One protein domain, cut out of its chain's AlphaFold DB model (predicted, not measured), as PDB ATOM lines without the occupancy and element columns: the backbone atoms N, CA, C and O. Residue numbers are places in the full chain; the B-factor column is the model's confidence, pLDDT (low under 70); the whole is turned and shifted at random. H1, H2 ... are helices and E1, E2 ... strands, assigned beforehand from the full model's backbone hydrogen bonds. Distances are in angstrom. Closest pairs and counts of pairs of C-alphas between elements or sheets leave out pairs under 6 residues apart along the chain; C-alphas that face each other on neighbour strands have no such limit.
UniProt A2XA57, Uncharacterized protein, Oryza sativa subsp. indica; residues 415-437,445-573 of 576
ATOM      1  N   ARG A 415      45.767 -21.183 -16.171       67.50
ATOM      2  CA  ARG A 415      46.433 -19.879 -16.180       67.50
ATOM      3  C   ARG A 415      47.465 -19.742 -15.060       67.50
ATOM      4  O   ARG A 415      48.554 -19.233 -15.317       67.50
ATOM      5  N   ASP A 416      47.143 -20.208 -13.857       67.75
ATOM      6  CA  ASP A 416      48.054 -20.171 -12.706       67.75
ATOM      7  C   ASP A 416      49.189 -21.188 -12.870       67.75
ATOM      8  O   ASP A 416      50.336 -20.904 -12.536       67.75
ATOM      9  N   TRP A 417      48.889 -22.355 -13.448       67.81
ATOM     10  CA  TRP A 417      49.873 -23.413 -13.681       67.81
ATOM     11  C   TRP A 417      50.882 -23.076 -14.790       67.81
ATOM     12  O   TRP A 417      52.077 -23.325 -14.625       67.81
ATOM     13  N   ALA A 418      50.426 -22.532 -15.922       63.09
ATOM     14  CA  ALA A 418      51.294 -22.195 -17.056       63.09
ATOM     15  C   ALA A 418      52.008 -20.842 -16.888       63.09
ATOM     16  O   ALA A 418      53.034 -20.598 -17.522       63.09
ATOM     17  N   GLY A 419      51.467 -19.960 -16.045       69.38
ATOM     18  CA  GLY A 419      51.854 -18.558 -15.970       69.38
ATOM     19  C   GLY A 419      51.123 -17.696 -17.013       69.38
ATOM     20  O   GLY A 419      50.721 -18.175 -18.081       69.38
ATOM     21  N   PRO A 420      50.938 -16.391 -16.738       74.69
ATOM     22  CA  PRO A 420      50.084 -15.518 -17.543       74.69
ATOM     23  C   PRO A 420      50.586 -15.328 -18.979       74.69
ATOM     24  O   PRO A 420      49.770 -15.209 -19.889       74.69
ATOM     25  N   VAL A 421      51.904 -15.332 -19.205       73.50
ATOM     26  CA  VAL A 421      52.501 -15.134 -20.538       73.50
ATOM     27  C   VAL A 421      52.252 -16.344 -21.439       73.50
ATOM     28  O   VAL A 421      51.703 -16.187 -22.529       73.50
ATOM     29  N   ALA A 422      52.576 -17.551 -20.965       68.56
ATOM     30  CA  ALA A 422      52.358 -18.793 -21.706       68.56
ATOM     31  C   ALA A 422      50.867 -19.020 -22.008       68.56
ATOM     32  O   ALA A 422      50.502 -19.373 -23.130       68.56
ATOM     33  N   TYR A 423      49.995 -18.741 -21.033       75.62
ATOM     34  CA  TYR A 423      48.549 -18.825 -21.220       75.62
ATOM     35  C   TYR A 423      48.044 -17.834 -22.279       75.62
ATOM     36  O   TYR A 423      47.286 -18.213 -23.172       75.62
ATOM     37  N   CYS A 424      48.473 -16.568 -22.216       76.19
ATOM     38  CA  CYS A 424      48.084 -15.558 -23.201       76.19
ATOM     39  C   CYS A 424      48.575 -15.911 -24.608       76.19
ATOM     40  O   CYS A 424      47.821 -15.741 -25.559       76.19
ATOM     41  N   GLN A 425      49.783 -16.454 -24.757       71.94
ATOM     42  CA  GLN A 425      50.281 -16.894 -26.062       71.94
ATOM     43  C   GLN A 425      49.490 -18.077 -26.626       71.94
ATOM     44  O   GLN A 425      49.114 -18.048 -27.795       71.94
ATOM     45  N   ALA A 426      49.178 -19.086 -25.807       70.94
ATOM     46  CA  ALA A 426      48.331 -20.203 -26.229       70.94
ATOM     47  C   ALA A 426      46.924 -19.727 -26.632       70.94
ATOM     48  O   ALA A 426      46.375 -20.169 -27.643       70.94
ATOM     49  N   LYS A 427      46.355 -18.786 -25.869       78.31
ATOM     50  CA  LYS A 427      45.055 -18.178 -26.164       78.31
ATOM     51  C   LYS A 427      45.081 -17.367 -27.458       78.31
ATOM     52  O   LYS A 427      44.155 -17.503 -28.254       78.31
ATOM     53  N   ASN A 428      46.106 -16.542 -27.664       76.00
ATOM     54  CA  ASN A 428      46.260 -15.738 -28.876       76.00
ATOM     55  C   ASN A 428      46.433 -16.643 -30.091       76.00
ATOM     56  O   ASN A 428      45.695 -16.484 -31.049       76.00
ATOM     57  N   TRP A 429      47.264 -17.683 -30.002       73.56
ATOM     58  CA  TRP A 429      47.405 -18.685 -31.060       73.56
ATOM     59  C   TRP A 429      46.060 -19.309 -31.476       73.56
ATOM     60  O   TRP A 429      45.743 -19.369 -32.662       73.56
ATOM     61  N   LEU A 430      45.232 -19.727 -30.511       69.94
ATOM     62  CA  LEU A 430      43.899 -20.268 -30.808       69.94
ATOM     63  C   LEU A 430      42.935 -19.208 -31.359       69.94
ATOM     64  O   LEU A 430      42.077 -19.533 -32.178       69.94
ATOM     65  N   SER A 431      43.054 -17.964 -30.894       70.19
ATOM     66  CA  SER A 431      42.151 -16.868 -31.257       70.19
ATOM     67  C   SER A 431      42.480 -16.285 -32.633       70.19
ATOM     68  O   SER A 431      41.566 -16.081 -33.420       70.19
ATOM     69  N   ASP A 432      43.752 -16.087 -32.966       68.06
ATOM     70  CA  ASP A 432      44.203 -15.527 -34.246       68.06
ATOM     71  C   ASP A 432      43.784 -16.423 -35.424       68.06
ATOM     72  O   ASP A 432      43.334 -15.939 -36.463       68.06
ATOM     73  N   GLU A 433      43.807 -17.744 -35.232       58.06
ATOM     74  CA  GLU A 433      43.325 -18.711 -36.223       58.06
ATOM     75  C   GLU A 433      41.790 -18.735 -36.364       58.06
ATOM     76  O   GLU A 433      41.281 -19.002 -37.451       58.06
ATOM     77  N   LEU A 434      41.036 -18.427 -35.299       64.19
ATOM     78  CA  LEU A 434      39.573 -18.252 -35.356       64.19
ATOM     79  C   LEU A 434      39.168 -16.934 -36.044       64.19
ATOM     80  O   LEU A 434      38.052 -16.830 -36.565       64.19
ATOM     81  N   MET A 435      40.066 -15.943 -36.036       55.50
ATOM     82  CA  MET A 435      39.867 -14.588 -36.566       55.50
ATOM     83  C   MET A 435      40.361 -14.426 -38.012       55.50
ATOM     84  O   MET A 435      40.040 -13.425 -38.653       55.50
ATOM     85  N   SER A 436      41.102 -15.402 -38.547       57.12
ATOM     86  CA  SER A 436      41.533 -15.403 -39.945       57.12
ATOM     87  C   SER A 436      40.319 -15.522 -40.890       57.12
ATOM     88  O   SER A 436      39.461 -16.396 -40.688       57.12
ATOM     89  N   PRO A 437      40.184 -14.649 -41.911       48.62
ATOM     90  CA  PRO A 437      39.196 -14.850 -42.963       48.62
ATOM     91  C   PRO A 437      39.527 -16.170 -43.666       48.62
ATOM     92  O   PRO A 437      40.637 -16.354 -44.161       48.62
ATOM     93  N   ARG A 445      32.046 -26.303 -46.850       48.53
ATOM     94  CA  ARG A 445      31.466 -25.733 -45.605       48.53
ATOM     95  C   ARG A 445      31.564 -26.676 -44.397       48.53
ATOM     96  O   ARG A 445      31.655 -26.230 -43.257       48.53
ATOM     97  N   VAL A 446      31.573 -27.985 -44.648       45.53
ATOM     98  CA  VAL A 446      31.701 -29.047 -43.638       45.53
ATOM     99  C   VAL A 446      33.098 -29.079 -42.995       45.53
ATOM    100  O   VAL A 446      33.220 -29.276 -41.785       45.53
ATOM    101  N   VAL A 447      34.158 -28.848 -43.775       46.66
ATOM    102  CA  VAL A 447      35.555 -28.868 -43.301       46.66
ATOM    103  C   VAL A 447      35.860 -27.627 -42.463       46.66
ATOM    104  O   VAL A 447      36.489 -27.734 -41.406       46.66
ATOM    105  N   GLU A 448      35.366 -26.459 -42.882       57.28
ATOM    106  CA  GLU A 448      35.506 -25.217 -42.115       57.28
ATOM    107  C   GLU A 448      34.743 -25.296 -40.782       57.28
ATOM    108  O   GLU A 448      35.304 -24.983 -39.728       57.28
ATOM    109  N   ALA A 449      33.515 -25.829 -40.792       59.38
ATOM    110  CA  ALA A 449      32.734 -26.049 -39.574       59.38
ATOM    111  C   ALA A 449      33.463 -26.968 -38.577       59.38
ATOM    112  O   ALA A 449      33.551 -26.652 -37.388       59.38
ATOM    113  N   ARG A 450      34.060 -28.071 -39.048       62.44
ATOM    114  CA  ARG A 450      34.813 -29.003 -38.192       62.44
ATOM    115  C   ARG A 450      36.062 -28.356 -37.583       62.44
ATOM    116  O   ARG A 450      36.363 -28.594 -36.412       62.44
ATOM    117  N   ARG A 451      36.770 -27.509 -38.339       65.06
ATOM    118  CA  ARG A 451      37.929 -26.743 -37.842       65.06
ATOM    119  C   ARG A 451      37.540 -25.765 -36.734       65.06
ATOM    120  O   ARG A 451      38.198 -25.754 -35.696       65.06
ATOM    121  N   ILE A 452      36.465 -24.999 -36.924       69.25
ATOM    122  CA  ILE A 452      35.973 -24.037 -35.924       69.25
ATOM    123  C   ILE A 452      35.609 -24.763 -34.623       69.25
ATOM    124  O   ILE A 452      36.035 -24.356 -33.544       69.25
ATOM    125  N   VAL A 453      34.894 -25.887 -34.722       70.12
ATOM    126  CA  VAL A 453      34.484 -26.689 -33.560       70.12
ATOM    127  C   VAL A 453      35.690 -27.243 -32.794       70.12
ATOM    128  O   VAL A 453      35.743 -27.097 -31.574       70.12
ATOM    129  N   HIS A 454      36.699 -27.799 -33.479       71.81
ATOM    130  CA  HIS A 454      37.930 -28.262 -32.819       71.81
ATOM    131  C   HIS A 454      38.615 -27.149 -32.018       71.81
ATOM    132  O   HIS A 454      39.109 -27.393 -30.919       71.81
ATOM    133  N   LYS A 455      38.638 -25.924 -32.550       75.12
ATOM    134  CA  LYS A 455      39.282 -24.776 -31.898       75.12
ATOM    135  C   LYS A 455      38.483 -24.263 -30.705       75.12
ATOM    136  O   LYS A 455      39.076 -23.918 -29.690       75.12
ATOM    137  N   LEU A 456      37.155 -24.283 -30.782       78.94
ATOM    138  CA  LEU A 456      36.295 -23.963 -29.641       78.94
ATOM    139  C   LEU A 456      36.502 -24.953 -28.486       78.94
ATOM    140  O   LEU A 456      36.620 -24.537 -27.338       78.94
ATOM    141  N   ILE A 457      36.648 -26.245 -28.783       76.75
ATOM    142  CA  ILE A 457      36.949 -27.271 -27.770       76.75
ATOM    143  C   ILE A 457      38.367 -27.121 -27.231       76.75
ATOM    144  O   ILE A 457      38.594 -27.306 -26.041       76.75
ATOM    145  N   ALA A 458      39.324 -26.755 -28.081       73.00
ATOM    146  CA  ALA A 458      40.682 -26.453 -27.652       73.00
ATOM    147  C   ALA A 458      40.719 -25.261 -26.681       73.00
ATOM    148  O   ALA A 458      41.448 -25.295 -25.693       73.00
ATOM    149  N   LEU A 459      39.891 -24.240 -26.912       81.06
ATOM    150  CA  LEU A 459      39.696 -23.130 -25.978       81.06
ATOM    151  C   LEU A 459      39.014 -23.584 -24.676       81.06
ATOM    152  O   LEU A 459      39.429 -23.131 -23.612       81.06
ATOM    153  N   CYS A 460      38.043 -24.507 -24.736       80.38
ATOM    154  CA  CYS A 460      37.478 -25.134 -23.532       80.38
ATOM    155  C   CYS A 460      38.557 -25.882 -22.742       80.38
ATOM    156  O   CYS A 460      38.665 -25.722 -21.531       80.38
ATOM    157  N   ALA A 461      39.396 -26.667 -23.421       76.12
ATOM    158  CA  ALA A 461      40.472 -27.418 -22.784       76.12
ATOM    159  C   ALA A 461      41.559 -26.500 -22.207       76.12
ATOM    160  O   ALA A 461      42.133 -26.805 -21.165       76.12
ATOM    161  N   LEU A 462      41.822 -25.364 -22.859       79.31
ATOM    162  CA  LEU A 462      42.726 -24.334 -22.355       79.31
ATOM    163  C   LEU A 462      42.187 -23.713 -21.062       79.31
ATOM    164  O   LEU A 462      42.967 -23.478 -20.145       79.31
ATOM    165  N   ALA A 463      40.879 -23.462 -20.970       79.00
ATOM    166  CA  ALA A 463      40.249 -22.907 -19.773       79.00
ATOM    167  C   ALA A 463      40.134 -23.940 -18.639       79.00
ATOM    168  O   ALA A 463      40.516 -23.656 -17.504       79.00
ATOM    169  N   ASN A 464      39.636 -25.138 -18.949       78.31
ATOM    170  CA  ASN A 464      39.502 -26.243 -18.010       78.31
ATOM    171  C   ASN A 464      39.640 -27.610 -18.722       78.31
ATOM    172  O   ASN A 464      38.665 -28.138 -19.268       78.31
ATOM    173  N   PRO A 465      40.826 -28.239 -18.687       70.12
ATOM    174  CA  PRO A 465      41.074 -29.496 -19.390       70.12
ATOM    175  C   PRO A 465      40.288 -30.662 -18.784       70.12
ATOM    176  O   PRO A 465      39.890 -31.569 -19.510       70.12
ATOM    177  N   ALA A 466      39.978 -30.616 -17.481       70.19
ATOM    178  CA  ALA A 466      39.205 -31.660 -16.810       70.19
ATOM    179  C   ALA A 466      37.765 -31.757 -17.339       70.19
ATOM    180  O   ALA A 466      37.195 -32.847 -17.385       70.19
ATOM    181  N   THR A 467      37.187 -30.634 -17.776       75.69
ATOM    182  CA  THR A 467      35.864 -30.613 -18.414       75.69
ATOM    183  C   THR A 467      35.877 -31.384 -19.729       75.69
ATOM    184  O   THR A 467      34.941 -32.135 -20.001       75.69
ATOM    185  N   VAL A 468      36.939 -31.226 -20.524       73.00
ATOM    186  CA  VAL A 468      37.060 -31.843 -21.851       73.00
ATOM    187  C   VAL A 468      37.492 -33.306 -21.761       73.00
ATOM    188  O   VAL A 468      36.967 -34.101 -22.522       73.00
ATOM    189  N   TRP A 469      38.350 -33.683 -20.808       66.50
ATOM    190  CA  TRP A 469      38.780 -35.077 -20.573       66.50
ATOM    191  C   TRP A 469      37.715 -35.996 -19.968       66.50
ATOM    192  O   TRP A 469      37.938 -37.192 -19.783       66.50
ATOM    193  N   SER A 470      36.569 -35.451 -19.566       69.50
ATOM    194  CA  SER A 470      35.495 -36.290 -19.057       69.50
ATOM    195  C   SER A 470      34.922 -37.130 -20.194       69.50
ATOM    196  O   SER A 470      34.448 -36.576 -21.179       69.50
ATOM    197  N   SER A 471      34.819 -38.449 -20.010       65.56
ATOM    198  CA  SER A 471      34.130 -39.340 -20.960       65.56
ATOM    199  C   SER A 471      32.672 -38.936 -21.227       65.56
ATOM    200  O   SER A 471      32.111 -39.278 -22.261       65.56
ATOM    201  N   SER A 472      32.067 -38.165 -20.316       71.25
ATOM    202  CA  SER A 472      30.724 -37.594 -20.465       71.25
ATOM    203  C   SER A 472      30.666 -36.332 -21.336       71.25
ATOM    204  O   SER A 472      29.573 -35.838 -21.612       71.25
ATOM    205  N   PHE A 473      31.813 -35.783 -21.759       78.19
ATOM    206  CA  PHE A 473      31.919 -34.543 -22.533       78.19
ATOM    207  C   PHE A 473      31.065 -34.536 -23.815       78.19
ATOM    208  O   PHE A 473      30.351 -33.552 -24.032       78.19
ATOM    209  N   PRO A 474      31.038 -35.595 -24.649       72.62
ATOM    210  CA  PRO A 474      30.197 -35.616 -25.850       72.62
ATOM    211  C   PRO A 474      28.698 -35.497 -25.552       72.62
ATOM    212  O   PRO A 474      27.972 -34.834 -26.285       72.62
ATOM    213  N   ASP A 475      28.232 -36.093 -24.452       77.69
ATOM    214  CA  ASP A 475      26.806 -36.126 -24.104       77.69
ATOM    215  C   ASP A 475      26.304 -34.850 -23.426       77.69
ATOM    216  O   ASP A 475      25.098 -34.618 -23.318       77.69
ATOM    217  N   ARG A 476      27.228 -34.007 -22.966       83.56
ATOM    218  CA  ARG A 476      26.943 -32.751 -22.261       83.56
ATOM    219  C   ARG A 476      27.344 -31.500 -23.042       83.56
ATOM    220  O   ARG A 476      27.107 -30.399 -22.544       83.56
ATOM    221  N   SER A 477      27.946 -31.657 -24.221       86.19
ATOM    222  CA  SER A 477      28.391 -30.557 -25.079       86.19
ATOM    223  C   SER A 477      27.489 -30.381 -26.302       86.19
ATOM    224  O   SER A 477      27.031 -31.345 -26.917       86.19
ATOM    225  N   LEU A 478      27.217 -29.126 -26.655       85.81
ATOM    226  CA  LEU A 478      26.396 -28.743 -27.802       85.81
ATOM    227  C   LEU A 478      27.069 -27.619 -28.587       85.81
ATOM    228  O   LEU A 478      27.669 -26.717 -28.003       85.81
ATOM    229  N   ILE A 479      26.934 -27.667 -29.909       86.00
ATOM    230  CA  ILE A 479      27.273 -26.569 -30.812       86.00
ATOM    231  C   ILE A 479      26.030 -25.715 -30.995       86.00
ATOM    232  O   ILE A 479      24.978 -26.229 -31.369       86.00
ATOM    233  N   LEU A 480      26.192 -24.416 -30.787       87.38
ATOM    234  CA  LEU A 480      25.200 -23.392 -31.073       87.38
ATOM    235  C   LEU A 480      25.696 -22.567 -32.258       87.38
ATOM    236  O   LEU A 480      26.845 -22.121 -32.252       87.38
ATOM    237  N   SER A 481      24.860 -22.363 -33.266       84.62
ATOM    238  CA  SER A 481      25.205 -21.638 -34.491       84.62
ATOM    239  C   SER A 481      24.133 -20.608 -34.855       84.62
ATOM    240  O   SER A 481      22.967 -20.708 -34.460       84.62
ATOM    241  N   GLY A 482      24.551 -19.574 -35.589       80.38
ATOM    242  CA  GLY A 482      23.709 -18.420 -35.918       80.38
ATOM    243  C   GLY A 482      23.471 -17.492 -34.729       80.38
ATOM    244  O   GLY A 482      22.410 -16.884 -34.616       80.38
ATOM    245  N   ILE A 483      24.451 -17.395 -33.828       85.06
ATOM    246  CA  ILE A 483      24.426 -16.441 -32.719       85.06
ATOM    247  C   ILE A 483      24.651 -15.028 -33.284       85.06
ATOM    248  O   ILE A 483      25.659 -14.806 -33.965       85.06
ATOM    249  N   PRO A 484      23.765 -14.052 -33.015       79.81
ATOM    250  CA  PRO A 484      23.947 -12.683 -33.478       79.81
ATOM    251  C   PRO A 484      25.226 -12.047 -32.928       79.81
ATOM    252  O   PRO A 484      25.553 -12.188 -31.750       79.81
ATOM    253  N   MET A 485      25.911 -11.241 -33.746       74.44
ATOM    254  CA  MET A 485      27.175 -10.588 -33.364       74.44
ATOM    255  C   MET A 485      27.067  -9.658 -32.144       74.44
ATOM    256  O   MET A 485      28.085  -9.302 -31.559       74.44
ATOM    257  N   TYR A 486      25.872  -9.224 -31.745       79.69
ATOM    258  CA  TYR A 486      25.658  -8.398 -30.551       79.69
ATOM    259  C   TYR A 486      25.364  -9.214 -29.286       79.69
ATOM    260  O   TYR A 486      25.239  -8.631 -28.215       79.69
ATOM    261  N   THR A 487      25.247 -10.541 -29.381       80.00
ATOM    262  CA  THR A 487      25.015 -11.392 -28.211       80.00
ATOM    263  C   THR A 487      26.296 -11.537 -27.398       80.00
ATOM    264  O   THR A 487      27.304 -12.053 -27.887       80.00
ATOM    265  N   ASP A 488      26.252 -11.075 -26.150       83.06
ATOM    266  CA  ASP A 488      27.360 -11.229 -25.218       83.06
ATOM    267  C   ASP A 488      27.464 -12.670 -24.687       83.06
ATOM    268  O   ASP A 488      26.463 -13.385 -24.566       83.06
ATOM    269  N   ARG A 489      28.693 -13.108 -24.377       84.75
ATOM    270  CA  ARG A 489      28.944 -14.445 -23.813       84.75
ATOM    271  C   ARG A 489      28.225 -14.613 -22.474       84.75
ATOM    272  O   ARG A 489      27.597 -15.651 -22.282       84.75
ATOM    273  N   ALA A 490      28.321 -13.637 -21.572       84.62
ATOM    274  CA  ALA A 490      27.755 -13.748 -20.229       84.62
ATOM    275  C   ALA A 490      26.223 -13.802 -20.279       84.62
ATOM    276  O   ALA A 490      25.608 -14.600 -19.576       84.62
ATOM    277  N   ASP A 491      25.616 -13.029 -21.179       86.06
ATOM    278  CA  ASP A 491      24.169 -13.044 -21.396       86.06
ATOM    279  C   ASP A 491      23.679 -14.393 -21.942       86.06
ATOM    280  O   ASP A 491      22.652 -14.917 -21.501       86.06
ATOM    281  N   LEU A 492      24.410 -14.974 -22.901       87.75
ATOM    282  CA  LEU A 492      24.094 -16.297 -23.444       87.75
ATOM    283  C   LEU A 492      24.244 -17.385 -22.370       87.75
ATOM    284  O   LEU A 492      23.367 -18.237 -22.230       87.75
ATOM    285  N   GLU A 493      25.309 -17.325 -21.570       89.00
ATOM    286  CA  GLU A 493      25.550 -18.246 -20.455       89.00
ATOM    287  C   GLU A 493      24.454 -18.153 -19.386       89.00
ATOM    288  O   GLU A 493      23.940 -19.175 -18.929       89.00
ATOM    289  N   ALA A 494      24.026 -16.940 -19.028       86.69
ATOM    290  CA  ALA A 494      22.953 -16.714 -18.064       86.69
ATOM    291  C   ALA A 494      21.617 -17.301 -18.549       86.69
ATOM    292  O   ALA A 494      20.943 -18.004 -17.793       86.69
ATOM    293  N   ARG A 495      21.243 -17.091 -19.819       88.31
ATOM    294  CA  ARG A 495      20.005 -17.658 -20.395       88.31
ATOM    295  C   ARG A 495      20.020 -19.186 -20.423       88.31
ATOM    296  O   ARG A 495      19.026 -19.827 -20.068       88.31
ATOM    297  N   LEU A 496      21.144 -19.776 -20.828       89.62
ATOM    298  CA  LEU A 496      21.286 -21.228 -20.920       89.62
ATOM    299  C   LEU A 496      21.329 -21.887 -19.536       89.62
ATOM    300  O   LEU A 496      20.647 -22.889 -19.312       89.62
ATOM    301  N   SER A 497      22.075 -21.308 -18.596       87.75
ATOM    302  CA  SER A 497      22.237 -21.866 -17.251       87.75
ATOM    303  C   SER A 497      20.960 -21.797 -16.409       87.75
ATOM    304  O   SER A 497      20.623 -22.771 -15.732       87.75
ATOM    305  N   THR A 498      20.209 -20.693 -16.494       87.12
ATOM    306  CA  THR A 498      18.926 -20.520 -15.785       87.12
ATOM    307  C   THR A 498      17.849 -21.483 -16.278       87.12
ATOM    308  O   THR A 498      17.081 -22.013 -15.477       87.12
ATOM    309  N   THR A 499      17.816 -21.756 -17.584       82.75
ATOM    310  CA  THR A 499      16.743 -22.547 -18.208       82.75
ATOM    311  C   THR A 499      17.059 -24.045 -18.253       82.75
ATOM    312  O   THR A 499      16.179 -24.883 -18.047       82.75
ATOM    313  N   PHE A 500      18.319 -24.410 -18.511       85.81
ATOM    314  CA  PHE A 500      18.721 -25.795 -18.797       85.81
ATOM    315  C   PHE A 500      19.682 -26.384 -17.761       85.81
ATOM    316  O   PHE A 500      20.000 -27.573 -17.835       85.81
ATOM    317  N   GLY A 501      20.046 -25.622 -16.730       84.69
ATOM    318  CA  GLY A 501      20.890 -26.060 -15.622       84.69
ATOM    319  C   GLY A 501      22.332 -25.582 -15.747       84.69
ATOM    320  O   GLY A 501      22.767 -25.121 -16.796       84.69
ATOM    321  N   ALA A 502      23.076 -25.700 -14.649       86.62
ATOM    322  CA  ALA A 502      24.420 -25.147 -14.533       86.62
ATOM    323  C   ALA A 502      25.370 -25.617 -15.650       86.62
ATOM    324  O   ALA A 502      25.335 -26.776 -16.078       86.62
ATOM    325  N   MET A 503      26.241 -24.710 -16.083       87.56
ATOM    326  CA  MET A 503      27.236 -24.941 -17.127       87.56
ATOM    327  C   MET A 503      28.628 -25.135 -16.517       87.56
ATOM    328  O   MET A 503      28.897 -24.655 -15.416       87.56
ATOM    329  N   ASP A 504      29.470 -25.895 -17.214       83.38
ATOM    330  CA  ASP A 504      30.898 -26.031 -16.912       83.38
ATOM    331  C   ASP A 504      31.730 -25.033 -17.719       83.38
ATOM    332  O   ASP A 504      32.676 -24.468 -17.179       83.38
ATOM    333  N   ASP A 505      31.377 -24.809 -18.989       85.75
ATOM    334  CA  ASP A 505      32.004 -23.784 -19.825       85.75
ATOM    335  C   ASP A 505      31.098 -23.382 -21.005       85.75
ATOM    336  O   ASP A 505      30.224 -24.142 -21.443       85.75
ATOM    337  N   LEU A 506      31.335 -22.185 -21.537       88.38
ATOM    338  CA  LEU A 506      30.730 -21.661 -22.758       88.38
ATOM    339  C   LEU A 506      31.791 -20.910 -23.563       88.38
ATOM    340  O   LEU A 506      32.144 -19.779 -23.238       88.38
ATOM    341  N   VAL A 507      32.265 -21.484 -24.664       86.94
ATOM    342  CA  VAL A 507      33.215 -20.793 -25.549       86.94
ATOM    343  C   VAL A 507      32.473 -20.256 -26.760       86.94
ATOM    344  O   VAL A 507      31.914 -21.020 -27.540       86.94
ATOM    345  N   HIS A 508      32.490 -18.934 -26.926       84.38
ATOM    346  CA  HIS A 508      31.771 -18.223 -27.981       84.38
ATOM    347  C   HIS A 508      32.741 -17.534 -28.954       84.38
ATOM    348  O   HIS A 508      33.472 -16.620 -28.569       84.38
ATOM    349  N   ALA A 509      32.714 -17.935 -30.229       81.88
ATOM    350  CA  ALA A 509      33.386 -17.245 -31.329       81.88
ATOM    351  C   ALA A 509      32.448 -16.204 -31.960       81.88
ATOM    352  O   ALA A 509      31.780 -16.459 -32.964       81.88
ATOM    353  N   ARG A 510      32.436 -15.003 -31.371       76.19
ATOM    354  CA  ARG A 510      31.524 -13.898 -31.715       76.19
ATOM    355  C   ARG A 510      31.497 -13.530 -33.203       76.19
ATOM    356  O   ARG A 510      30.423 -13.304 -33.748       76.19
ATOM    357  N   LEU A 511      32.653 -13.490 -33.873       73.00
ATOM    358  CA  LEU A 511      32.723 -13.132 -35.298       73.00
ATOM    359  C   LEU A 511      32.184 -14.217 -36.236       73.00
ATOM    360  O   LEU A 511      31.787 -13.911 -37.356       73.00
ATOM    361  N   LYS A 512      32.176 -15.475 -35.792       74.75
ATOM    362  CA  LYS A 512      31.671 -16.613 -36.572       74.75
ATOM    363  C   LYS A 512      30.230 -16.973 -36.197       74.75
ATOM    364  O   LYS A 512      29.621 -17.777 -36.890       74.75
ATOM    365  N   GLY A 513      29.687 -16.396 -35.120       80.81
ATOM    366  CA  GLY A 513      28.337 -16.688 -34.629       80.81
ATOM    367  C   GLY A 513      28.165 -18.138 -34.167       80.81
ATOM    368  O   GLY A 513      27.075 -18.694 -34.304       80.81
ATOM    369  N   VAL A 514      29.242 -18.764 -33.674       84.06
ATOM    370  CA  VAL A 514      29.261 -20.165 -33.221       84.06
ATOM    371  C   VAL A 514      29.767 -20.244 -31.784       84.06
ATOM    372  O   VAL A 514      30.736 -19.571 -31.425       84.06
ATOM    373  N   ALA A 515      29.148 -21.089 -30.964       85.62
ATOM    374  CA  ALA A 515      29.600 -21.387 -29.613       85.62
ATOM    375  C   ALA A 515      29.565 -22.888 -29.309       85.62
ATOM    376  O   ALA A 515      28.767 -23.631 -29.877       85.62
ATOM    377  N   VAL A 516      30.417 -23.317 -28.380       88.81
ATOM    378  CA  VAL A 516      30.337 -24.630 -27.731       88.81
ATOM    379  C   VAL A 516      29.872 -24.419 -26.297       88.81
ATOM    380  O   VAL A 516      30.534 -23.733 -25.520       88.81
ATOM    381  N   ALA A 517      28.723 -25.002 -25.964       89.31
ATOM    382  CA  ALA A 517      28.119 -24.971 -24.639       89.31
ATOM    383  C   ALA A 517      28.314 -26.327 -23.954       89.31
ATOM    384  O   ALA A 517      27.903 -27.349 -24.500       89.31
ATOM    385  N   VAL A 518      28.913 -26.340 -22.761       89.25
ATOM    386  CA  VAL A 518      29.184 -27.561 -21.991       89.25
ATOM    387  C   VAL A 518      28.430 -27.500 -20.663       89.25
ATOM    388  O   VAL A 518      28.723 -26.673 -19.803       89.25
ATOM    389  N   PHE A 519      27.442 -28.374 -20.478       86.19
ATOM    390  CA  PHE A 519      26.588 -28.408 -19.282       86.19
ATOM    391  C   PHE A 519      27.190 -29.252 -18.167       86.19
ATOM    392  O   PHE A 519      27.872 -30.218 -18.472       86.19
ATOM    393  N   LYS A 520      26.878 -28.994 -16.886       83.19
ATOM    394  CA  LYS A 520      27.276 -29.850 -15.740       83.19
ATOM    395  C   LYS A 520      26.741 -31.280 -15.804       83.19
ATOM    396  O   LYS A 520      27.360 -32.207 -15.299       83.19
ATOM    397  N   SER A 521      25.583 -31.456 -16.431       81.44
ATOM    398  CA  SER A 521      24.907 -32.742 -16.573       81.44
ATOM    399  C   SER A 521      24.411 -32.924 -18.001       81.44
ATOM    400  O   SER A 521      23.923 -31.971 -18.612       81.44
ATOM    401  N   TRP A 522      24.452 -34.162 -18.494       81.44
ATOM    402  CA  TRP A 522      23.880 -34.545 -19.789       81.44
ATOM    403  C   TRP A 522      22.388 -34.184 -19.902       81.44
ATOM    404  O   TRP A 522      21.912 -33.849 -20.984       81.44
ATOM    405  N   HIS A 523      21.649 -34.161 -18.783       79.19
ATOM    406  CA  HIS A 523      20.243 -33.750 -18.754       79.19
ATOM    407  C   HIS A 523      20.047 -32.308 -19.245       79.19
ATOM    408  O   HIS A 523      19.032 -32.006 -19.869       79.19
ATOM    409  N   GLY A 524      21.004 -31.409 -18.984       82.25
ATOM    410  CA  GLY A 524      20.937 -30.023 -19.451       82.25
ATOM    411  C   GLY A 524      21.051 -29.925 -20.969       82.25
ATOM    412  O   GLY A 524      20.179 -29.345 -21.616       82.25
ATOM    413  N   ALA A 525      22.046 -30.608 -21.537       84.12
ATOM    414  CA  ALA A 525      22.234 -30.700 -22.982       84.12
ATOM    415  C   ALA A 525      21.045 -31.395 -23.673       84.12
ATOM    416  O   ALA A 525      20.517 -30.897 -24.665       84.12
ATOM    417  N   ALA A 526      20.549 -32.504 -23.119       81.25
ATOM    418  CA  ALA A 526      19.400 -33.216 -23.676       81.25
ATOM    419  C   ALA A 526      18.118 -32.367 -23.668       81.25
ATOM    420  O   ALA A 526      17.353 -32.413 -24.632       81.25
ATOM    421  N   ARG A 527      17.879 -31.570 -22.616       82.19
ATOM    422  CA  ARG A 527      16.734 -30.645 -22.569       82.19
ATOM    423  C   ARG A 527      16.839 -29.556 -23.626       82.19
ATOM    424  O   ARG A 527      15.827 -29.249 -24.244       82.19
ATOM    425  N   LEU A 528      18.030 -28.995 -23.837       84.88
ATOM    426  CA  LEU A 528      18.225 -27.963 -24.851       84.88
ATOM    427  C   LEU A 528      18.079 -28.527 -26.274       84.88
ATOM    428  O   LEU A 528      17.375 -27.946 -27.095       84.88
ATOM    429  N   GLY A 529      18.674 -29.692 -26.545       81.88
ATOM    430  CA  GLY A 529      18.622 -30.333 -27.861       81.88
ATOM    431  C   GLY A 529      17.247 -30.883 -28.262       81.88
ATOM    432  O   GLY A 529      17.012 -31.101 -29.443       81.88
ATOM    433  N   ARG A 530      16.331 -31.108 -27.306       83.31
ATOM    434  CA  ARG A 530      14.943 -31.549 -27.569       83.31
ATOM    435  C   ARG A 530      13.959 -30.397 -27.795       83.31
ATOM    436  O   ARG A 530      12.789 -30.655 -28.069       83.31
ATOM    437  N   ARG A 531      14.391 -29.146 -27.616       81.31
ATOM    438  CA  ARG A 531      13.533 -27.976 -27.826       81.31
ATOM    439  C   ARG A 531      13.257 -27.775 -29.321       81.31
ATOM    440  O   ARG A 531      14.136 -28.055 -30.133       81.31
ATOM    441  N   PRO A 532      12.057 -27.299 -29.689       81.62
ATOM    442  CA  PRO A 532      11.768 -26.924 -31.066       81.62
ATOM    443  C   PRO A 532      12.649 -25.741 -31.490       81.62
ATOM    444  O   PRO A 532      13.019 -24.908 -30.662       81.62
ATOM    445  N   ALA A 533      12.948 -25.641 -32.787       78.00
ATOM    446  CA  ALA A 533      13.819 -24.591 -33.322       78.00
ATOM    447  C   ALA A 533      13.305 -23.165 -33.039       78.00
ATOM    448  O   ALA A 533      14.100 -22.242 -32.899       78.00
ATOM    449  N   GLU A 534      11.988 -22.984 -32.895       80.88
ATOM    450  CA  GLU A 534      11.351 -21.709 -32.530       80.88
ATOM    451  C   GLU A 534      11.827 -21.180 -31.167       80.88
ATOM    452  O   GLU A 534      12.111 -19.988 -31.023       80.88
ATOM    453  N   ASP A 535      12.018 -22.073 -30.190       81.44
ATOM    454  CA  ASP A 535      12.499 -21.714 -28.853       81.44
ATOM    455  C   ASP A 535      13.967 -21.242 -28.898       81.44
ATOM    456  O   ASP A 535      14.371 -20.387 -28.109       81.44
ATOM    457  N   TRP A 536      14.777 -21.746 -29.836       86.38
ATOM    458  CA  TRP A 536      16.190 -21.368 -29.972       86.38
ATOM    459  C   TRP A 536      16.373 -19.909 -30.392       86.38
ATOM    460  O   TRP A 536      17.228 -19.216 -29.831       86.38
ATOM    461  N   TYR A 537      15.512 -19.400 -31.280       81.75
ATOM    462  CA  TYR A 537      15.540 -17.989 -31.678       81.75
ATOM    463  C   TYR A 537      15.337 -17.062 -30.477       81.75
ATOM    464  O   TYR A 537      16.050 -16.067 -30.341       81.75
ATOM    465  N   SER A 538      14.429 -17.423 -29.561       80.69
ATOM    466  CA  SER A 538      14.197 -16.663 -28.323       80.69
ATOM    467  C   SER A 538      15.396 -16.686 -27.360       80.69
ATOM    468  O   SER A 538      15.575 -15.767 -26.561       80.69
ATOM    469  N   LEU A 539      16.257 -17.705 -27.467       82.12
ATOM    470  CA  LEU A 539      17.481 -17.857 -26.676       82.12
ATOM    471  C   LEU A 539      18.711 -17.195 -27.331       82.12
ATOM    472  O   LEU A 539      19.724 -16.980 -26.652       82.12
ATOM    473  N   GLY A 540      18.607 -16.813 -28.609       83.31
ATOM    474  CA  GLY A 540      19.612 -16.046 -29.348       83.31
ATOM    475  C   GLY A 540      20.529 -16.871 -30.255       83.31
ATOM    476  O   GLY A 540      21.683 -16.491 -30.436       83.31
ATOM    477  N   PHE A 541      20.056 -17.992 -30.804       87.25
ATOM    478  CA  PHE A 541      20.755 -18.777 -31.834       87.25
ATOM    479  C   PHE A 541      19.747 -19.488 -32.744       87.25
ATOM    480  O   PHE A 541      18.568 -19.581 -32.419       87.25
ATOM    481  N   THR A 542      20.193 -19.975 -33.900       81.69
ATOM    482  CA  THR A 542      19.292 -20.535 -34.927       81.69
ATOM    483  C   THR A 542      19.392 -22.047 -35.072       81.69
ATOM    484  O   THR A 542      18.479 -22.677 -35.592       81.69
ATOM    485  N   ASP A 543      20.508 -22.638 -34.647       83.44
ATOM    486  CA  ASP A 543      20.758 -24.067 -34.795       83.44
ATOM    487  C   ASP A 543      21.543 -24.592 -33.586       83.44
ATOM    488  O   ASP A 543      22.391 -23.904 -33.011       83.44
ATOM    489  N   CYS A 544      21.181 -25.799 -33.157       83.06
ATOM    490  CA  CYS A 544      21.726 -26.464 -31.984       83.06
ATOM    491  C   CYS A 544      21.937 -27.938 -32.307       83.06
ATOM    492  O   CYS A 544      20.987 -28.677 -32.573       83.06
ATOM    493  N   ARG A 545      23.190 -28.384 -32.261       79.88
ATOM    494  CA  ARG A 545      23.564 -29.757 -32.616       79.88
ATOM    495  C   ARG A 545      24.483 -30.350 -31.574       79.88
ATOM    496  O   ARG A 545      25.238 -29.642 -30.911       79.88
ATOM    497  N   ARG A 546      24.464 -31.677 -31.465       75.69
ATOM    498  CA  ARG A 546      25.540 -32.380 -30.768       75.69
ATOM    499  C   ARG A 546      26.848 -32.148 -31.505       75.69
ATOM    500  O   ARG A 546      26.869 -32.020 -32.730       75.69
ATOM    501  N   VAL A 547      27.930 -32.089 -30.746       66.81
ATOM    502  CA  VAL A 547      29.256 -31.932 -31.327       66.81
ATOM    503  C   VAL A 547      29.572 -33.188 -32.158       66.81
ATOM    504  O   VAL A 547      29.525 -34.288 -31.608       66.81
ATOM    505  N   PRO A 548      29.819 -33.078 -33.479       55.81
ATOM    506  CA  PRO A 548      29.963 -34.237 -34.351       55.81
ATOM    507  C   PRO A 548      31.306 -34.911 -34.073       55.81
ATOM    508  O   PRO A 548      32.350 -34.369 -34.439       55.81
ATOM    509  N   TYR A 549      31.296 -36.082 -33.429       56.69
ATOM    510  CA  TYR A 549      32.525 -36.808 -33.121       56.69
ATOM    511  C   TYR A 549      32.429 -38.322 -33.231       56.69
ATOM    512  O   TYR A 549      31.490 -38.938 -32.741       56.69
ATOM    513  N   ALA A 550      33.509 -38.895 -33.774       42.84
ATOM    514  CA  ALA A 550      34.011 -40.197 -33.366       42.84
ATOM    515  C   ALA A 550      34.478 -40.088 -31.905       42.84
ATOM    516  O   ALA A 550      35.163 -39.114 -31.549       42.84
ATOM    517  N   ALA A 551      34.086 -41.047 -31.063       40.50
ATOM    518  CA  ALA A 551      34.498 -41.125 -29.663       40.50
ATOM    519  C   ALA A 551      36.009 -40.811 -29.520       40.50
ATOM    520  O   ALA A 551      36.796 -41.167 -30.394       40.50
ATOM    521  N   TYR A 552      36.416 -40.102 -28.458       43.84
ATOM    522  CA  TYR A 552      37.818 -39.765 -28.105       43.84
ATOM    523  C   TYR A 552      38.500 -38.563 -28.788       43.84
ATOM    524  O   TYR A 552      39.625 -38.211 -28.427       43.84
ATOM    525  N   THR A 553      37.857 -37.856 -29.725       53.69
ATOM    526  CA  THR A 553      38.506 -36.682 -30.360       53.69
ATOM    527  C   THR A 553      38.750 -35.519 -29.374       53.69
ATOM    528  O   THR A 553      39.721 -34.776 -29.516       53.69
ATOM    529  N   HIS A 554      37.909 -35.373 -28.347       55.88
ATOM    530  CA  HIS A 554      38.027 -34.333 -27.314       55.88
ATOM    531  C   HIS A 554      39.209 -34.573 -26.362       55.88
ATOM    532  O   HIS A 554      39.944 -33.631 -26.064       55.88
ATOM    533  N   ASP A 555      39.459 -35.828 -25.975       54.47
ATOM    534  CA  ASP A 555      40.584 -36.200 -25.109       54.47
ATOM    535  C   ASP A 555      41.926 -35.850 -25.747       54.47
ATOM    536  O   ASP A 555      42.830 -35.311 -25.102       54.47
ATOM    537  N   PHE A 556      42.027 -36.110 -27.052       55.06
ATOM    538  CA  PHE A 556      43.201 -35.778 -27.845       55.06
ATOM    539  C   PHE A 556      43.422 -34.262 -27.935       55.06
ATOM    540  O   PHE A 556      44.544 -33.795 -27.750       55.06
ATOM    541  N   ILE A 557      42.366 -33.481 -28.190       60.72
ATOM    542  CA  ILE A 557      42.460 -32.012 -28.246       60.72
ATOM    543  C   ILE A 557      42.956 -31.461 -26.907       60.72
ATOM    544  O   ILE A 557      43.850 -30.616 -26.886       60.72
ATOM    545  N   ALA A 558      42.422 -31.966 -25.796       61.50
ATOM    546  CA  ALA A 558      42.853 -31.548 -24.472       61.50
ATOM    547  C   ALA A 558      44.320 -31.915 -24.189       61.50
ATOM    548  O   ALA A 558      45.065 -31.078 -23.679       61.50
ATOM    549  N   ALA A 559      44.772 -33.103 -24.602       54.94
ATOM    550  CA  ALA A 559      46.175 -33.505 -24.475       54.94
ATOM    551  C   ALA A 559      47.129 -32.581 -25.257       54.94
ATOM    552  O   ALA A 559      48.144 -32.145 -24.714       54.94
ATOM    553  N   VAL A 560      46.779 -32.212 -26.496       58.22
ATOM    554  CA  VAL A 560      47.577 -31.287 -27.326       58.22
ATOM    555  C   VAL A 560      47.713 -29.913 -26.669       58.22
ATOM    556  O   VAL A 560      48.789 -29.314 -26.695       58.22
ATOM    557  N   ILE A 561      46.640 -29.403 -26.064       65.44
ATOM    558  CA  ILE A 561      46.669 -28.105 -25.383       65.44
ATOM    559  C   ILE A 561      47.548 -28.145 -24.135       65.44
ATOM    560  O   ILE A 561      48.327 -27.217 -23.915       65.44
ATOM    561  N   VAL A 562      47.480 -29.223 -23.357       64.25
ATOM    562  CA  VAL A 562      48.325 -29.388 -22.169       64.25
ATOM    563  C   VAL A 562      49.803 -29.506 -22.549       64.25
ATOM    564  O   VAL A 562      50.627 -28.832 -21.929       64.25
ATOM    565  N   ASP A 563      50.146 -30.255 -23.601       59.91
ATOM    566  CA  ASP A 563      51.526 -30.334 -24.108       59.91
ATOM    567  C   ASP A 563      52.027 -28.967 -24.600       59.91
ATOM    568  O   ASP A 563      53.111 -28.508 -24.231       59.91
ATOM    569  N   LYS A 564      51.203 -28.244 -25.370       65.81
ATOM    570  CA  LYS A 564      51.552 -26.899 -25.847       65.81
ATOM    571  C   LYS A 564      51.791 -25.934 -24.683       65.81
ATOM    572  O   LYS A 564      52.756 -25.171 -24.723       65.81
ATOM    573  N   LEU A 565      50.952 -25.974 -23.648       63.88
ATOM    574  CA  LEU A 565      51.132 -25.163 -22.443       63.88
ATOM    575  C   LEU A 565      52.392 -25.551 -21.668       63.88
ATOM    576  O   LEU A 565      53.092 -24.656 -21.203       63.88
ATOM    577  N   ALA A 566      52.709 -26.842 -21.555       62.28
ATOM    578  CA  ALA A 566      53.930 -27.311 -20.900       62.28
ATOM    579  C   ALA A 566      55.187 -26.768 -21.601       62.28
ATOM    580  O   ALA A 566      56.093 -26.258 -20.942       62.28
ATOM    581  N   ARG A 567      55.206 -26.791 -22.941       64.31
ATOM    582  CA  ARG A 567      56.300 -26.232 -23.754       64.31
ATOM    583  C   ARG A 567      56.395 -24.712 -23.657       64.31
ATOM    584  O   ARG A 567      57.481 -24.159 -23.549       64.31
ATOM    585  N   LEU A 568      55.269 -24.002 -23.688       66.75
ATOM    586  CA  LEU A 568      55.288 -22.547 -23.515       66.75
ATOM    587  C   LEU A 568      55.721 -22.167 -22.095       66.75
ATOM    588  O   LEU A 568      56.447 -21.197 -21.908       66.75
ATOM    589  N   ARG A 569      55.345 -22.956 -21.089       66.31
ATOM    590  CA  ARG A 569      55.824 -22.775 -19.721       66.31
ATOM    591  C   ARG A 569      57.327 -23.026 -19.601       66.31
ATOM    592  O   ARG A 569      57.970 -22.302 -18.858       66.31
ATOM    593  N   SER A 570      57.913 -23.997 -20.301       67.12
ATOM    594  CA  SER A 570      59.374 -24.177 -20.263       67.12
ATOM    595  C   SER A 570      60.128 -23.039 -20.963       67.12
ATOM    596  O   SER A 570      61.243 -22.719 -20.567       67.12
ATOM    597  N   LEU A 571      59.508 -22.399 -21.959       66.94
ATOM    598  CA  LEU A 571      60.080 -21.261 -22.687       66.94
ATOM    599  C   LEU A 571      59.924 -19.913 -21.961       66.94
ATOM    600  O   LEU A 571      60.779 -19.045 -22.105       66.94
ATOM    601  N   TYR A 572      58.831 -19.724 -21.214       64.25
ATOM    602  CA  TYR A 572      58.450 -18.433 -20.615       64.25
ATOM    603  C   TYR A 572      58.228 -18.483 -19.096       64.25
ATOM    604  O   TYR A 572      57.812 -17.487 -18.500       64.25
ATOM    605  N   GLY A 573      58.436 -19.638 -18.471       55.19
ATOM    606  CA  GLY A 573      58.297 -19.827 -17.032       55.19
ATOM    607  C   GLY A 573      59.448 -19.181 -16.264       55.19
ATOM    608  O   GLY A 573      60.508 -18.928 -16.837       55.19
TER     609      GLY A 573
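AT A GLANCE: This is residues 415 to 437 and 445 to 573 of the 576 residues of an uncharacterized protein of Oryza sativa subsp. indica (UniProt A2XA57). A small four-stranded sheet is covered by helices on both faces, H3 on one and H6 and H7 on the other. Beyond H3, away from the sheet, H2 and H9 pack on H3 and meet in a V; H1 and the last residues of H9 make one end of the longest axis, and H8 the other. The printed part has 152 residues with nine named helices and four named strands, in the order H1 H2 H3 H4 H5 E1 H6 E2 E3 H7 H8 E4 H9; the sheet, E2 E3 E1 E4, is antiparallel. The class is mixed, helices and strands. The whole is compact, with a radius of gyration of the C-alphas of 15.4 A, and only just elongated, spanning 50 by 33 by 29 A.

HOW THE PARTS SIT: H1, residues 415 to 418, touches residues 565 to 569 of H9, residues 553 to 572; their closest C-alphas, Ala 418 and Arg 569, are 5.3 A apart. H2, residues 420 to 435, touches H9 with residues 421 to 426 alone, closest at C-alphas 422 and 568, 5.1 A, at a steep tilt of 49 degrees, opposite ways. H3, residues 445 to 463, touches H2 at a shallow tilt of 15 degrees, opposite ways, with C-alphas 430 and 455 closest at 6.5 A. H3 touches H9 with residues 454 to 462 alone, at a steep tilt of 55 degrees, the same way; C-alphas 461 and 558 are closest, 5.1 A. H4, residues 465 to 468, touches H3, closest at C-alphas 468 and 461, 5.7 A. H5, residues 473 to 476, touches H7, residues 522 to 529, closest at C-alphas 476 and 522, 4.3 A. E1, residues 477 to 481, and E3, residues 514 to 519, are inner strands; N 480 and O 515 are 2.8 A apart, within hydrogen-bond range. E2, residues 503 to 509, is an edge strand and forms a hairpin with E3, with N 509 and O 514 at 2.8 A. The other edge strand, E4, residues 543 to 546, pairs with E1, with N 479 and O 545 at 2.8 A. H3 is over E2 and E3, at a height over the sheet of 8.5 A. H6, residues 489 to 500, is over the same strands on the opposite face, at 8.9 A; these are three layers, helices on both faces of a sheet. H7 is on the same face as H6, at 8.0 A, along the strands. H8, residues 533 to 539, only grazes the sheet and only just touches H6, with 3 pairs of C-alphas within 8 A, closest at C-alphas 539 and 495, 6.8 A. E1, H6, E2 and E3, H7 H8, E4 are split strand-helix-strand units, same-way strands with another between them, with right-handed crossovers. Every O i to N i+4 pair is within range in H3, H6, H7 and H9; H2 has 11 of 12, and H8 has 1 of 3 beside 4 of 4 O i to N i+3 pairs.

IN THESE COORDINATES: H1 begins at C-alpha 415, (46.433, -19.879, -16.180). From first to last C-alpha H2 measures 21.6 A, H3 27.4 A, H6 16.1 A, E2 17.3 A and E3 16.4 A. H9 measures 28.7 A, from C-alpha 553 at (38.506, -36.682, -30.360) to C-alpha 572 at (58.450, -18.433, -20.615).

THE WHOLE: The two C-alphas farthest apart, Glu 534 and Leu 571, are 49.7 A apart. Residues 438 to 444 are not printed, and C-alphas 437 and 445 are 13.6 A apart across the cut. Of the links that are printed whole, none is long. The mean pLDDT of the printed part is 74.0; 51 residues are under 70, among them 445 to 452 and 547 to 573.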